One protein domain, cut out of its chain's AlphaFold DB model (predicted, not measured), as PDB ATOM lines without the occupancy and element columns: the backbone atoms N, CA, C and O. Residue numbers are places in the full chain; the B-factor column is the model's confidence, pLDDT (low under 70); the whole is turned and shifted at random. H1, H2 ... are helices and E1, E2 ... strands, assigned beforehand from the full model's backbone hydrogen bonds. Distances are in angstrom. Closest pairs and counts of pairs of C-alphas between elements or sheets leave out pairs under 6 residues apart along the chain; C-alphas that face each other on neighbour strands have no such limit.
ATOM      1  N   SER A 100     -41.515  86.299  43.785       85.81
ATOM      2  CA  SER A 100     -40.595  87.295  44.350       85.81
ATOM      3  C   SER A 100     -41.017  87.666  45.774       85.81
ATOM      4  O   SER A 100     -42.196  87.903  46.012       85.81
ATOM      5  N   ILE A 101     -40.057  87.745  46.700       83.56
ATOM      6  CA  ILE A 101     -40.293  88.215  48.081       83.56
ATOM      7  C   ILE A 101     -40.161  89.749  48.172       83.56
ATOM      8  O   ILE A 101     -40.578  90.367  49.142       83.56
ATOM      9  N   GLY A 102     -39.586  90.385  47.152       85.62
ATOM     10  CA  GLY A 102     -39.385  91.827  47.088       85.62
ATOM     11  C   GLY A 102     -39.068  92.291  45.662       85.62
ATOM     12  O   GLY A 102     -39.506  91.647  44.700       85.62
ATOM     13  N   PRO A 103     -38.317  93.400  45.503       85.25
ATOM     14  CA  PRO A 103     -37.902  93.900  44.194       85.25
ATOM     15  C   PRO A 103     -37.142  92.859  43.359       85.25
ATOM     16  O   PRO A 103     -36.592  91.889  43.876       85.25
ATOM     17  N   VAL A 104     -37.055  93.075  42.045       85.12
ATOM     18  CA  VAL A 104     -36.292  92.188  41.150       85.12
ATOM     19  C   VAL A 104     -34.860  91.989  41.679       85.12
ATOM     20  O   VAL A 104     -34.199  92.933  42.113       85.12
ATOM     21  N   GLY A 105     -34.385  90.741  41.679       83.19
ATOM     22  CA  GLY A 105     -33.075  90.386  42.225       83.19
ATOM     23  C   GLY A 105     -33.060  90.064  43.725       83.19
ATOM     24  O   GLY A 105     -31.987  89.811  44.285       83.19
ATOM     25  N   THR A 106     -34.203  90.086  44.417       89.25
ATOM     26  CA  THR A 106     -34.332  89.475  45.750       89.25
ATOM     27  C   THR A 106     -34.526  87.961  45.649       89.25
ATOM     28  O   THR A 106     -34.918  87.461  44.592       89.25
ATOM     29  N   PRO A 107     -34.314  87.210  46.747       92.00
ATOM     30  CA  PRO A 107     -34.698  85.806  46.799       92.00
ATOM     31  C   PRO A 107     -36.166  85.590  46.414       92.00
ATOM     32  O   PRO A 107     -37.016  86.464  46.614       92.00
ATOM     33  N   ARG A 108     -36.449  84.410  45.867       93.19
ATOM     34  CA  ARG A 108     -37.782  83.994  45.427       93.19
ATOM     35  C   ARG A 108     -38.220  82.767  46.209       93.19
ATOM     36  O   ARG A 108     -37.408  81.882  46.466       93.19
ATOM     37  N   THR A 109     -39.492  82.711  46.570       92.81
ATOM     38  CA  THR A 109     -40.085  81.602  47.318       92.81
ATOM     39  C   THR A 109     -40.750  80.625  46.359       92.81
ATOM     40  O   THR A 109     -41.627  80.995  45.576       92.81
ATOM     41  N   MET A 110     -40.315  79.372  46.411       93.69
ATOM     42  CA  MET A 110     -40.952  78.239  45.748       93.69
ATOM     43  C   MET A 110     -42.208  77.818  46.519       93.69
ATOM     44  O   MET A 110     -42.462  78.299  47.624       93.69
ATOM     45  N   ALA A 111     -43.019  76.932  45.945       91.06
ATOM     46  CA  ALA A 111     -44.168  76.402  46.670       91.06
ATOM     47  C   ALA A 111     -43.719  75.630  47.926       91.06
ATOM     48  O   ALA A 111     -42.613  75.090  47.984       91.06
ATOM     49  N   GLY A 112     -44.568  75.610  48.954       88.88
ATOM     50  CA  GLY A 112     -44.270  74.907  50.198       88.88
ATOM     51  C   GLY A 112     -44.415  73.393  50.055       88.88
ATOM     52  O   GLY A 112     -45.414  72.915  49.529       88.88
ATOM     53  N   THR A 113     -43.450  72.640  50.579       88.75
ATOM     54  CA  THR A 113     -43.406  71.167  50.509       88.75
ATOM     55  C   THR A 113     -43.310  70.542  51.900       88.75
ATOM     56  O   THR A 113     -42.866  71.177  52.855       88.75
ATOM     57  N   SER A 114     -43.729  69.286  52.050       89.50
ATOM     58  CA  SER A 114     -43.484  68.525  53.282       89.50
ATOM     59  C   SER A 114     -42.002  68.207  53.499       89.50
ATOM     60  O   SER A 114     -41.595  68.054  54.649       89.50
ATOM     61  N   ASP A 115     -41.212  68.157  52.421       91.31
ATOM     62  CA  ASP A 115     -39.768  67.902  52.460       91.31
ATOM     63  C   ASP A 115     -38.985  68.955  51.651       91.31
ATOM     64  O   ASP A 115     -38.714  68.786  50.458       91.31
ATOM     65  N   PRO A 116     -38.663  70.094  52.285       93.31
ATOM     66  CA  PRO A 116     -37.879  71.172  51.690       93.31
ATOM     67  C   PRO A 116     -36.522  70.748  51.147       93.31
ATOM     68  O   PRO A 116     -36.152  71.157  50.049       93.31
ATOM     69  N   SER A 117     -35.780  69.963  51.930       94.50
ATOM     70  CA  SER A 117     -34.405  69.589  51.614       94.50
ATOM     71  C   SER A 117     -34.380  68.661  50.410       94.50
ATOM     72  O   SER A 117     -33.684  68.955  49.445       94.50
ATOM     73  N   ASN A 118     -35.203  67.608  50.416       93.31
ATOM     74  CA  ASN A 118     -35.223  66.643  49.322       93.31
ATOM     75  C   ASN A 118     -35.630  67.283  47.985       93.31
ATOM     76  O   ASN A 118     -34.944  67.088  46.988       93.31
ATOM     77  N   ILE A 119     -36.678  68.117  47.968       93.56
ATOM     78  CA  ILE A 119     -37.119  68.789  46.733       93.56
ATOM     79  C   ILE A 119     -36.082  69.801  46.231       93.56
ATOM     80  O   ILE A 119     -35.850  69.910  45.026       93.56
ATOM     81  N   ALA A 120     -35.458  70.557  47.136       95.44
ATOM     82  CA  ALA A 120     -34.405  71.499  46.768       95.44
ATOM     83  C   ALA A 120     -33.164  70.779  46.218       95.44
ATOM     84  O   ALA A 120     -32.569  71.244  45.247       95.44
ATOM     85  N   GLU A 121     -32.786  69.649  46.817       95.75
ATOM     86  CA  GLU A 121     -31.655  68.839  46.372       95.75
ATOM     87  C   GLU A 121     -31.925  68.187  45.022       95.75
ATOM     88  O   GLU A 121     -31.100  68.320  44.125       95.75
ATOM     89  N   ASP A 122     -33.090  67.563  44.837       94.75
ATOM     90  CA  ASP A 122     -33.497  66.968  43.560       94.75
ATOM     91  C   ASP A 122     -33.473  68.005  42.429       94.75
ATOM     92  O   ASP A 122     -32.881  67.784  41.368       94.75
ATOM     93  N   PHE A 123     -34.007  69.201  42.690       96.06
ATOM     94  CA  PHE A 123     -33.926  70.316  41.753       96.06
ATOM     95  C   PHE A 123     -32.473  70.715  41.442       96.06
ATOM     96  O   PHE A 123     -32.105  70.884  40.276       96.06
ATOM     97  N   ALA A 124     -31.630  70.849  42.469       96.94
ATOM     98  CA  ALA A 124     -30.236  71.249  42.317       96.94
ATOM     99  C   ALA A 124     -29.397  70.186  41.581       96.94
ATOM    100  O   ALA A 124     -28.574  70.537  40.734       96.94
ATOM    101  N   LEU A 125     -29.633  68.900  41.846       95.94
ATOM    102  CA  LEU A 125     -29.007  67.768  41.162       95.94
ATOM    103  C   LEU A 125     -29.465  67.667  39.709       95.94
ATOM    104  O   LEU A 125     -28.640  67.460  38.819       95.94
ATOM    105  N   THR A 126     -30.755  67.887  39.445       94.94
ATOM    106  CA  THR A 126     -31.287  67.930  38.079       94.94
ATOM    107  C   THR A 126     -30.651  69.072  37.285       94.94
ATOM    108  O   THR A 126     -30.262  68.883  36.130       94.94
ATOM    109  N   PHE A 127     -30.471  70.244  37.906       95.25
ATOM    110  CA  PHE A 127     -29.752  71.363  37.296       95.25
ATOM    111  C   PHE A 127     -28.277  71.018  37.041       95.25
ATOM    112  O   PHE A 127     -27.746  71.311  35.967       95.25
ATOM    113  N   LEU A 128     -27.624  70.367  38.008       95.75
ATOM    114  CA  LEU A 128     -26.216  69.976  37.939       95.75
ATOM    115  C   LEU A 128     -25.950  68.855  36.917       95.75
ATOM    116  O   LEU A 128     -24.853  68.794  36.358       95.75
ATOM    117  N   LYS A 129     -26.944  67.993  36.652       94.50
ATOM    118  CA  LYS A 129     -26.902  66.817  35.756       94.50
ATOM    119  C   LYS A 129     -25.904  65.727  36.164       94.50
ATOM    120  O   LYS A 129     -25.537  64.881  35.352       94.50
ATOM    121  N   ARG A 130     -25.438  65.755  37.411       94.62
ATOM    122  CA  ARG A 130     -24.533  64.769  38.016       94.62
ATOM    123  C   ARG A 130     -24.592  64.888  39.534       94.62
ATOM    124  O   ARG A 130     -25.130  65.860  40.059       94.62
ATOM    125  N   GLN A 131     -23.963  63.944  40.222       94.94
ATOM    126  CA  GLN A 131     -23.697  64.081  41.649       94.94
ATOM    127  C   GLN A 131     -22.539  65.070  41.906       94.94
ATOM    128  O   GLN A 131     -21.613  65.166  41.083       94.94
ATOM    129  N   PRO A 132     -22.563  65.815  43.026       96.44
ATOM    130  CA  PRO A 132     -21.421  66.585  43.495       96.44
ATOM    131  C   PRO A 132     -20.232  65.662  43.789       96.44
ATOM    132  O   PRO A 132     -20.387  64.548  44.285       96.44
ATOM    133  N   SER A 133     -19.026  66.130  43.498       96.88
ATOM    134  CA  SER A 133     -17.794  65.431  43.868       96.88
ATOM    135  C   SER A 133     -17.489  65.579  45.364       96.88
ATOM    136  O   SER A 133     -17.961  66.504  46.028       96.88
ATOM    137  N   THR A 134     -16.606  64.731  45.895       96.44
ATOM    138  CA  THR A 134     -16.121  64.828  47.285       96.44
ATOM    139  C   THR A 134     -15.545  66.209  47.613       96.44
ATOM    140  O   THR A 134     -15.731  66.720  48.718       96.44
ATOM    141  N   GLN A 135     -14.876  66.850  46.651       96.12
ATOM    142  CA  GLN A 135     -14.328  68.193  46.832       96.12
ATOM    143  C   GLN A 135     -15.430  69.260  46.916       96.12
ATOM    144  O   GLN A 135     -15.322  70.187  47.718       96.12
ATOM    145  N   GLU A 136     -16.490  69.131  46.120       96.69
ATOM    146  CA  GLU A 136     -17.644  70.044  46.110       96.69
ATOM    147  C   GLU A 136     -18.478  69.912  47.395       96.69
ATOM    148  O   GLU A 136     -18.883  70.923  47.974       96.69
ATOM    149  N   LEU A 137     -18.634  68.683  47.900       95.50
ATOM    150  CA  LEU A 137     -19.219  68.395  49.215       95.50
ATOM    151  C   LEU A 137     -18.374  69.006  50.346       95.50
ATOM    152  O   LEU A 137     -18.891  69.729  51.194       95.50
ATOM    153  N   SER A 138     -17.053  68.787  50.333       93.62
ATOM    154  CA  SER A 138     -16.142  69.355  51.340       93.62
ATOM    155  C   SER A 138     -16.116  70.886  51.304       93.62
ATOM    156  O   SER A 138     -16.035  71.540  52.345       93.62
ATOM    157  N   SER A 139     -16.203  71.475  50.112       93.38
ATOM    158  CA  SER A 139     -16.246  72.929  49.939       93.38
ATOM    159  C   SER A 139     -17.557  73.515  50.454       93.38
ATOM    160  O   SER A 139     -17.534  74.541  51.132       93.38
ATOM    161  N   GLY A 140     -18.689  72.860  50.190       92.00
ATOM    162  CA  GLY A 140     -19.982  73.302  50.707       92.00
ATOM    163  C   GLY A 140     -20.108  73.173  52.219       92.00
ATOM    164  O   GLY A 140     -20.638  74.082  52.851       92.00
ATOM    165  N   ALA A 141     -19.538  72.128  52.821       90.88
ATOM    166  CA  ALA A 141     -19.514  71.974  54.276       90.88
ATOM    167  C   ALA A 141     -18.848  73.165  54.994       90.88
ATOM    168  O   ALA A 141     -19.228  73.510  56.108       90.88
ATOM    169  N   LYS A 142     -17.891  73.839  54.333       90.12
ATOM    170  CA  LYS A 142     -17.191  75.028  54.855       90.12
ATOM    171  C   LYS A 142     -18.014  76.319  54.783       90.12
ATOM    172  O   LYS A 142     -17.594  77.333  55.345       90.12
ATOM    173  N   ILE A 143     -19.167  76.315  54.112       86.19
ATOM    174  CA  ILE A 143     -20.082  77.464  54.095       86.19
ATOM    175  C   ILE A 143     -20.500  77.788  55.539       86.19
ATOM    176  O   ILE A 143     -20.575  76.909  56.393       86.19
ATOM    177  N   ASN A 144     -20.754  79.068  55.823       79.94
ATOM    178  CA  ASN A 144     -21.176  79.533  57.148       79.94
ATOM    179  C   ASN A 144     -20.190  79.148  58.274       79.94
ATOM    180  O   ASN A 144     -20.592  78.683  59.339       79.94
ATOM    181  N   GLY A 145     -18.885  79.277  58.010       80.81
ATOM    182  CA  GLY A 145     -17.838  78.975  58.989       80.81
ATOM    183  C   GLY A 145     -17.691  77.488  59.326       80.81
ATOM    184  O   GLY A 145     -17.159  77.170  60.383       80.81
ATOM    185  N   GLY A 146     -18.157  76.582  58.456       81.88
ATOM    186  CA  GLY A 146     -18.113  75.134  58.697       81.88
ATOM    187  C   GLY A 146     -19.413  74.528  59.232       81.88
ATOM    188  O   GLY A 146     -19.474  73.322  59.443       81.88
ATOM    189  N   ASN A 147     -20.458  75.333  59.435       81.50
ATOM    190  CA  ASN A 147     -21.708  74.900  60.071       81.50
ATOM    191  C   ASN A 147     -22.796  74.484  59.064       81.50
ATOM    192  O   ASN A 147     -23.987  74.616  59.338       81.50
ATOM    193  N   CYS A 148     -22.407  74.017  57.876       85.44
ATOM    194  CA  CYS A 148     -23.326  73.730  56.774       85.44
ATOM    195  C   CYS A 148     -23.303  72.236  56.420       85.44
ATOM    196  O   CYS A 148     -22.854  71.831  55.347       85.44
ATOM    197  N   ASN A 149     -23.769  71.394  57.345       86.88
ATOM    198  CA  ASN A 149     -23.847  69.950  57.119       86.88
ATOM    199  C   ASN A 149     -24.790  69.634  55.947       86.88
ATOM    200  O   ASN A 149     -25.926  70.105  55.912       86.88
ATOM    201  N   GLY A 150     -24.311  68.845  54.981       90.81
ATOM    202  CA  GLY A 150     -25.061  68.499  53.767       90.81
ATOM    203  C   GLY A 150     -25.093  69.594  52.693       90.81
ATOM    204  O   GLY A 150     -25.718  69.403  51.655       90.81
ATOM    205  N   CYS A 151     -24.423  70.729  52.905       95.31
ATOM    206  CA  CYS A 151     -24.295  71.756  51.879       95.31
ATOM    207  C   CYS A 151     -23.243  71.367  50.844       95.31
ATOM    208  O   CYS A 151     -22.198  70.803  51.172       95.31
ATOM    209  N   TRP A 152     -23.478  71.755  49.599       97.25
ATOM    210  CA  TRP A 152     -22.514  71.581  48.519       97.25
ATOM    211  C   TRP A 152     -22.569  72.753  47.550       97.25
ATOM    212  O   TRP A 152     -23.597  73.410  47.380       97.25
ATOM    213  N   ILE A 153     -21.427  73.028  46.927       96.44
ATOM    214  CA  ILE A 153     -21.301  73.992  45.836       96.44
ATOM    215  C   ILE A 153     -20.639  73.291  44.663       96.44
ATOM    216  O   ILE A 153     -19.572  72.704  44.824       96.44
ATOM    217  N   ALA A 154     -21.268  73.347  43.496       97.50
ATOM    218  CA  ALA A 154     -20.808  72.632  42.319       97.50
ATOM    219  C   ALA A 154     -20.872  73.496  41.061       97.50
ATOM    220  O   ALA A 154     -21.706  74.401  40.941       97.50
ATOM    221  N   LYS A 155     -19.984  73.200  40.110       95.62
ATOM    222  CA  LYS A 155     -19.981  73.831  38.786       95.62
ATOM    223  C   LYS A 155     -20.681  72.921  37.778       95.62
ATOM    224  O   LYS A 155     -20.277  71.769  37.588       95.62
ATOM    225  N   ALA A 156     -21.718  73.442  37.135       92.19
ATOM    226  CA  ALA A 156     -22.420  72.779  36.047       92.19
ATOM    227  C   ALA A 156     -21.570  72.776  34.757       92.19
ATOM    228  O   ALA A 156     -20.692  73.632  34.597       92.19
ATOM    229  N   PRO A 157     -21.831  71.853  33.809       87.12
ATOM    230  CA  PRO A 157     -21.082  71.772  32.549       87.12
ATOM    231  C   PRO A 157     -21.114  73.056  31.711       87.12
ATOM    232  O   PRO A 157     -20.151  73.361  31.017       87.12
ATOM    233  N   ASP A 158     -22.194  73.837  31.807       85.12
ATOM    234  CA  ASP A 158     -22.347  75.116  31.099       85.12
ATOM    235  C   ASP A 158     -21.590  76.285  31.764       85.12
ATOM    236  O   ASP A 158     -21.684  77.431  31.327       85.12
ATOM    237  N   GLY A 159     -20.839  76.008  32.833       89.75
ATOM    238  CA  GLY A 159     -20.063  76.987  33.583       89.75
ATOM    239  C   GLY A 159     -20.832  77.706  34.692       89.75
ATOM    240  O   GLY A 159     -20.206  78.457  35.447       89.75
ATOM    241  N   SER A 160     -22.140  77.469  34.826       93.44
ATOM    242  CA  SER A 160     -22.946  77.989  35.934       93.44
ATOM    243  C   SER A 160     -22.546  77.337  37.259       93.44
ATOM    244  O   SER A 160     -22.053  76.210  37.286       93.44
ATOM    245  N   TYR A 161     -22.785  78.025  38.374       95.56
ATOM    246  CA  TYR A 161     -22.619  77.437  39.708       95.56
ATOM    247  C   TYR A 161     -23.971  77.206  40.361       95.56
ATOM    248  O   TYR A 161     -24.885  78.015  40.204       95.56
ATOM    249  N   VAL A 162     -24.060  76.130  41.130       97.12
ATOM    250  CA  VAL A 162     -25.186  75.828  42.006       97.12
ATOM    251  C   VAL A 162     -24.667  75.614  43.422       97.12
ATOM    252  O   VAL A 162     -23.718  74.863  43.638       97.12
ATOM    253  N   THR A 163     -25.291  76.285  44.382       96.81
ATOM    254  CA  THR A 163     -25.081  76.056  45.810       96.81
ATOM    255  C   THR A 163     -26.377  75.529  46.394       96.81
ATOM    256  O   THR A 163     -27.398  76.218  46.349       96.81
ATOM    257  N   TYR A 164     -26.334  74.335  46.968       96.88
ATOM    258  CA  TYR A 164     -27.441  73.755  47.714       96.88
ATOM    259  C   TYR A 164     -27.172  73.862  49.212       96.88
ATOM    260  O   TYR A 164     -26.058  73.611  49.683       96.88
ATOM    261  N   ARG A 165     -28.211  74.240  49.960       95.31
ATOM    262  CA  ARG A 165     -28.213  74.225  51.422       95.31
ATOM    263  C   ARG A 165     -29.517  73.581  51.902       95.31
ATOM    264  O   ARG A 165     -30.580  74.108  51.551       95.31
ATOM    265  N   PRO A 166     -29.464  72.485  52.678       94.50
ATOM    266  CA  PRO A 166     -30.661  71.883  53.251       94.50
ATOM    267  C   PRO A 166     -31.358  72.831  54.236       94.50
ATOM    268  O   PRO A 166     -30.817  73.855  54.660       94.50
ATOM    269  N   ALA A 167     -32.583  72.482  54.623       92.00
ATOM    270  CA  ALA A 167     -33.263  73.175  55.709       92.00
ATOM    271  C   ALA A 167     -32.435  73.092  57.006       92.00
ATOM    272  O   ALA A 167     -31.825  72.068  57.311       92.00
ATOM    273  N   GLY A 168     -32.404  74.192  57.759       88.12
ATOM    274  CA  GLY A 168     -31.712  74.294  59.047       88.12
ATOM    275  C   GLY A 168     -30.264  74.775  58.956       88.12
ATOM    276  O   GLY A 168     -29.680  75.098  59.984       88.12
ATOM    277  N   THR A 169     -29.697  74.878  57.750       83.25
ATOM    278  CA  THR A 169     -28.298  75.307  57.531       83.25
ATOM    279  C   THR A 169     -28.171  76.619  56.749       83.25
ATOM    280  O   THR A 169     -27.067  77.089  56.458       83.25
ATOM    281  N   ALA A 170     -29.301  77.237  56.401       71.50
ATOM    282  CA  ALA A 170     -29.342  78.550  55.772       71.50
ATOM    283  C   ALA A 170     -28.968  79.680  56.763       71.50
ATOM    284  O   ALA A 170     -28.930  79.482  57.974       71.50
ATOM    285  N   SER A 171     -28.654  80.874  56.242       70.00
ATOM    286  CA  SER A 171     -28.331  82.054  57.067       70.00
ATOM    287  C   SER A 171     -29.521  82.497  57.931       70.00
ATOM    288  O   SER A 171     -30.656  82.155  57.614       70.00
ATOM    289  N   GLY A 172     -29.272  83.315  58.965       64.19
ATOM    290  CA  GLY A 172     -30.290  83.755  59.940       64.19
ATOM    291  C   GLY A 172     -31.569  84.367  59.344       64.19
ATOM    292  O   GLY A 172     -32.640  84.200  59.912       64.19
ATOM    293  N   ASP A 173     -31.496  84.967  58.151       68.38
ATOM    294  CA  ASP A 173     -32.652  85.526  57.416       68.38
ATOM    295  C   ASP A 173     -33.489  84.469  56.654       68.38
ATOM    296  O   ASP A 173     -34.251  84.768  55.722       68.38
ATOM    297  N   THR A 174     -33.273  83.190  56.948       76.81
ATOM    298  CA  THR A 174     -33.993  82.059  56.362       76.81
ATOM    299  C   THR A 174     -34.492  81.172  57.486       76.81
ATOM    300  O   THR A 174     -33.714  80.740  58.331       76.81
ATOM    301  N   LEU A 175     -35.796  80.889  57.483       81.62
ATOM    302  CA  LEU A 175     -36.403  79.993  58.463       81.62
ATOM    303  C   LEU A 175     -35.658  78.653  58.475       81.62
ATOM    304  O   LEU A 175     -35.327  78.112  57.419       81.62
ATOM    305  N   SER A 176     -35.453  78.081  59.660       87.62
ATOM    306  CA  SER A 176     -34.783  76.781  59.824       87.62
ATOM    307  C   SER A 176     -35.506  75.635  59.108       87.62
ATOM    308  O   SER A 176     -34.928  74.587  58.860       87.62
ATOM    309  N   THR A 177     -36.761  75.832  58.713       90.12
ATOM    310  CA  THR A 177     -37.573  74.891  57.934       90.12
ATOM    311  C   THR A 177     -37.471  75.103  56.420       90.12
ATOM    312  O   THR A 177     -38.239  74.507  55.670       90.12
ATOM    313  N   THR A 178     -36.574  75.970  55.948       91.75
ATOM    314  CA  THR A 178     -36.449  76.347  54.533       91.75
ATOM    315  C   THR A 178     -35.085  75.953  53.980       91.75
ATOM    316  O   THR A 178     -34.055  76.409  54.476       91.75
ATOM    317  N   ALA A 179     -35.081  75.139  52.925       94.75
ATOM    318  CA  ALA A 179     -33.885  74.845  52.138       94.75
ATOM    319  C   ALA A 179     -33.661  75.934  51.077       94.75
ATOM    320  O   ALA A 179     -34.582  76.673  50.713       94.75
ATOM    321  N   THR A 180     -32.439  76.054  50.559       95.56
ATOM    322  CA  THR A 180     -32.123  77.054  49.533       95.56
ATOM    323  C   THR A 180     -31.269  76.494  48.414       95.56
ATOM    324  O   THR A 180     -30.320  75.752  48.665       95.56
ATOM    325  N   VAL A 181     -31.563  76.942  47.196       96.56
ATOM    326  CA  VAL A 181     -30.725  76.726  46.016       96.56
ATOM    327  C   VAL A 181     -30.330  78.083  45.455       96.56
ATOM    328  O   VAL A 181     -31.184  78.925  45.172       96.56
ATOM    329  N   GLU A 182     -29.030  78.312  45.311       95.88
ATOM    330  CA  GLU A 182     -28.472  79.523  44.712       95.88
ATOM    331  C   GLU A 182     -27.850  79.156  43.362       95.88
ATOM    332  O   GLU A 182     -26.951  78.324  43.299       95.88
ATOM    333  N   LEU A 183     -28.333  79.768  42.280       96.62
ATOM    334  CA  LEU A 183     -27.884  79.522  40.911       96.62
ATOM    335  C   LEU A 183     -27.171  80.765  40.379       96.62
ATOM    336  O   LEU A 183     -27.775  81.829  40.250       96.62
ATOM    337  N   ASN A 184     -25.890  80.643  40.042       95.69
ATOM    338  CA  ASN A 184     -25.142  81.680  39.337       95.69
ATOM    339  C   ASN A 184     -25.180  81.385  37.838       95.69
ATOM    340  O   ASN A 184     -24.339  80.644  37.329       95.69
ATOM    341  N   ILE A 185     -26.176  81.959  37.160       92.50
ATOM    342  CA  ILE A 185     -26.426  81.775  35.728       92.50
ATOM    343  C   ILE A 185     -26.235  83.136  35.048       92.50
ATOM    344  O   ILE A 185     -27.144  83.969  35.071       92.50
ATOM    345  N   PRO A 186     -25.071  83.406  34.426       89.44
ATOM    346  CA  PRO A 186     -24.737  84.748  33.944       89.44
ATOM    347  C   PRO A 186     -25.738  85.300  32.923       89.44
ATOM    348  O   PRO A 186     -26.050  86.489  32.956       89.44
ATOM    349  N   ARG A 187     -26.300  84.429  32.071       90.50
ATOM    350  CA  ARG A 187     -27.315  84.797  31.067       90.50
ATOM    351  C   ARG A 187     -28.623  85.326  31.669       90.50
ATOM    352  O   ARG A 187     -29.335  86.057  30.995       90.50
ATOM    353  N   LEU A 188     -28.924  85.015  32.933       91.50
ATOM    354  CA  LEU A 188     -30.145  85.462  33.614       91.50
ATOM    355  C   LEU A 188     -29.949  86.717  34.467       91.50
ATOM    356  O   LEU A 188     -30.894  87.165  35.112       91.50
ATOM    357  N   ALA A 189     -28.755  87.321  34.463       91.56
ATOM    358  CA  ALA A 189     -28.476  88.483  35.299       91.56
ATOM    359  C   ALA A 189     -29.448  89.643  35.035       91.56
ATOM    360  O   ALA A 189     -29.944  90.241  35.984       91.56
ATOM    361  N   GLN A 190     -29.773  89.925  33.770       90.38
ATOM    362  CA  GLN A 190     -30.710  90.997  33.411       90.38
ATOM    363  C   GLN A 190     -32.140  90.699  33.883       90.38
ATOM    364  O   GLN A 190     -32.755  91.539  34.536       90.38
ATOM    365  N   ALA A 191     -32.628  89.474  33.662       88.88
ATOM    366  CA  ALA A 191     -33.931  89.023  34.166       88.88
ATOM    367  C   ALA A 191     -34.016  89.058  35.707       88.88
ATOM    368  O   ALA A 191     -35.097  89.178  36.279       88.88
ATOM    369  N   ASN A 192     -32.867  88.996  36.384       92.38
ATOM    370  CA  ASN A 192     -32.728  89.069  37.832       92.38
ATOM    371  C   ASN A 192     -32.225  90.445  38.328       92.38
ATOM    372  O   ASN A 192     -31.589  90.539  39.379       92.38
ATOM    373  N   GLY A 193     -32.483  91.527  37.583       88.56
ATOM    374  CA  GLY A 193     -32.229  92.900  38.045       88.56
ATOM    375  C   GLY A 193     -30.742  93.251  38.134       88.56
ATOM    376  O   GLY A 193     -30.309  93.922  39.067       88.56
ATOM    377  N   GLY A 194     -29.940  92.723  37.210       88.00
ATOM    378  CA  GLY A 194     -28.484  92.876  37.161       88.00
ATOM    379  C   GLY A 194     -27.710  91.903  38.057       88.00
ATOM    380  O   GLY A 194     -26.483  91.832  37.971       88.00
ATOM    381  N   LYS A 195     -28.385  91.110  38.900       88.88
ATOM    382  CA  LYS A 195     -27.733  90.164  39.817       88.88
ATOM    383  C   LYS A 195     -27.551  88.797  39.176       88.88
ATOM    384  O   LYS A 195     -28.508  88.145  38.779       88.88
ATOM    385  N   ARG A 196     -26.316  88.295  39.173       87.19
ATOM    386  CA  ARG A 196     -25.984  86.980  38.591       87.19
ATOM    387  C   ARG A 196     -26.493  85.789  39.404       87.19
ATOM    388  O   ARG A 196     -26.685  84.718  38.840       87.19
ATOM    389  N   MET A 197     -26.676  85.968  40.714       92.81
ATOM    390  CA  MET A 197     -27.096  84.904  41.624       92.81
ATOM    391  C   MET A 197     -28.605  84.958  41.863       92.81
ATOM    392  O   MET A 197     -29.119  85.906  42.457       92.81
ATOM    393  N   ILE A 198     -29.301  83.921  41.413       94.81
ATOM    394  CA  ILE A 198     -30.714  83.677  41.692       94.81
ATOM    395  C   ILE A 198     -30.785  82.827  42.954       94.81
ATOM    396  O   ILE A 198     -30.176  81.764  43.005       94.81
ATOM    397  N   LYS A 199     -31.538  83.270  43.961       94.75
ATOM    398  CA  LYS A 199     -31.765  82.496  45.186       94.75
ATOM    399  C   LYS A 199     -33.208  82.016  45.242       94.75
ATOM    400  O   LYS A 199     -34.119  82.838  45.316       94.75
ATOM    401  N   LEU A 200     -33.391  80.703  45.247       95.12
ATOM    402  CA  LEU A 200     -34.677  80.038  45.419       95.12
ATOM    403  C   LEU A 200     -34.767  79.490  46.845       95.12
ATOM    404  O   LEU A 200     -33.879  78.771  47.304       95.12
ATOM    405  N   LYS A 201     -35.831  79.860  47.553       94.62
ATOM    406  CA  LYS A 201     -36.173  79.364  48.886       94.62
ATOM    407  C   LYS A 201     -37.240  78.284  48.744       94.62
ATOM    408  O   LYS A 201     -38.273  78.536  48.133       94.62
ATOM    409  N   PHE A 202     -36.998  77.116  49.324       94.00
ATOM    410  CA  PHE A 202     -37.915  75.980  49.364       94.00
ATOM    411  C   PHE A 202     -38.431  75.845  50.794       94.00
ATOM    412  O   PHE A 202     -37.719  75.306  51.639       94.00
ATOM    413  N   PRO A 203     -39.596  76.417  51.122       93.06
ATOM    414  CA  PRO A 203     -40.105  76.398  52.484       93.06
ATOM    415  C   PRO A 203     -40.822  75.086  52.800       93.06
ATOM    416  O   PRO A 203     -41.393  74.428  51.922       93.06
ATOM    417  N   LYS A 204     -40.874  74.743  54.090       91.19
ATOM    418  CA  LYS A 204     -41.837  73.755  54.576       91.19
ATOM    419  C   LYS A 204     -43.252  74.267  54.322       91.19
ATOM    420  O   LYS A 204     -43.523  75.457  54.468       91.19
TER     421      LYS A 204
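AT A GLANCE: This is residues 100 to 204 of the 214 residues of an uncharacterized protein of Xanthomonas arboricola (UniProt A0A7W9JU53). One antiparallel sheet, E1-E2-E3-E4, has the long helix H1 packed along one face, while H2 sits beside its E1 edge at the sheet's level and the tiny H3 follows farther out. The opening stretch, residues 100 to 115, runs past the E4 edge, where residues 108 to 109 pair with E4, and leads to H1. The 105 printed residues hold, in order, H1, H2, H3, E1, E2, E3 and E4; the class is mixed, with under half of the residues in named elements. The whole is compact, with a radius of gyration of the C-alphas of 13.0 A, rounded, spanning 34 by 30 by 25 A.

HOW THE PARTS SIT: H1, residues 116 to 128, is on the sheet at a height of 7.8 A, over E2, residues 161 to 165, and E3, residues 178 to 184. It runs along the strands, at 8 degrees to E3 on the local plane; their closest C-alphas, of Ser 117 and Ala 179, are 5.3 A apart. H2, residues 134 to 141, is apart from H1. The closest C-alphas of H2 and E1, residues 152 to 155, are Gly 140 and Trp 152, 3.8 A. H3, residues 143 to 146, is only just not on the sheet, with 4 pairs of C-alphas within 10 A. With E4, residues 197 to 203, the strands form a meander, each the antiparallel neighbour of the one before. Within hydrogen-bond range are N 154 and O 162, 2.9 A, in hairpin E1-E2; N 163 and O 182, 2.8 A, in E2-E3; N 183 and O 198, 2.8 A, in E3-E4. Every O i to N i+4 pair is within range in H1 and H2; H3 is too short for one.

IN THESE COORDINATES: H1, 18.1 A long, begins at C-alpha 116 (-37.879, 71.172, 51.690). E3 is 19.7 A long; E4, 19.0 A, ends at C-alpha 203 (-40.105, 76.398, 52.484).

THE WHOLE: The printed part has no cut. Links E2 to E3 and E3 to E4 are long. Residues 172 to 173 have pLDDT under 70.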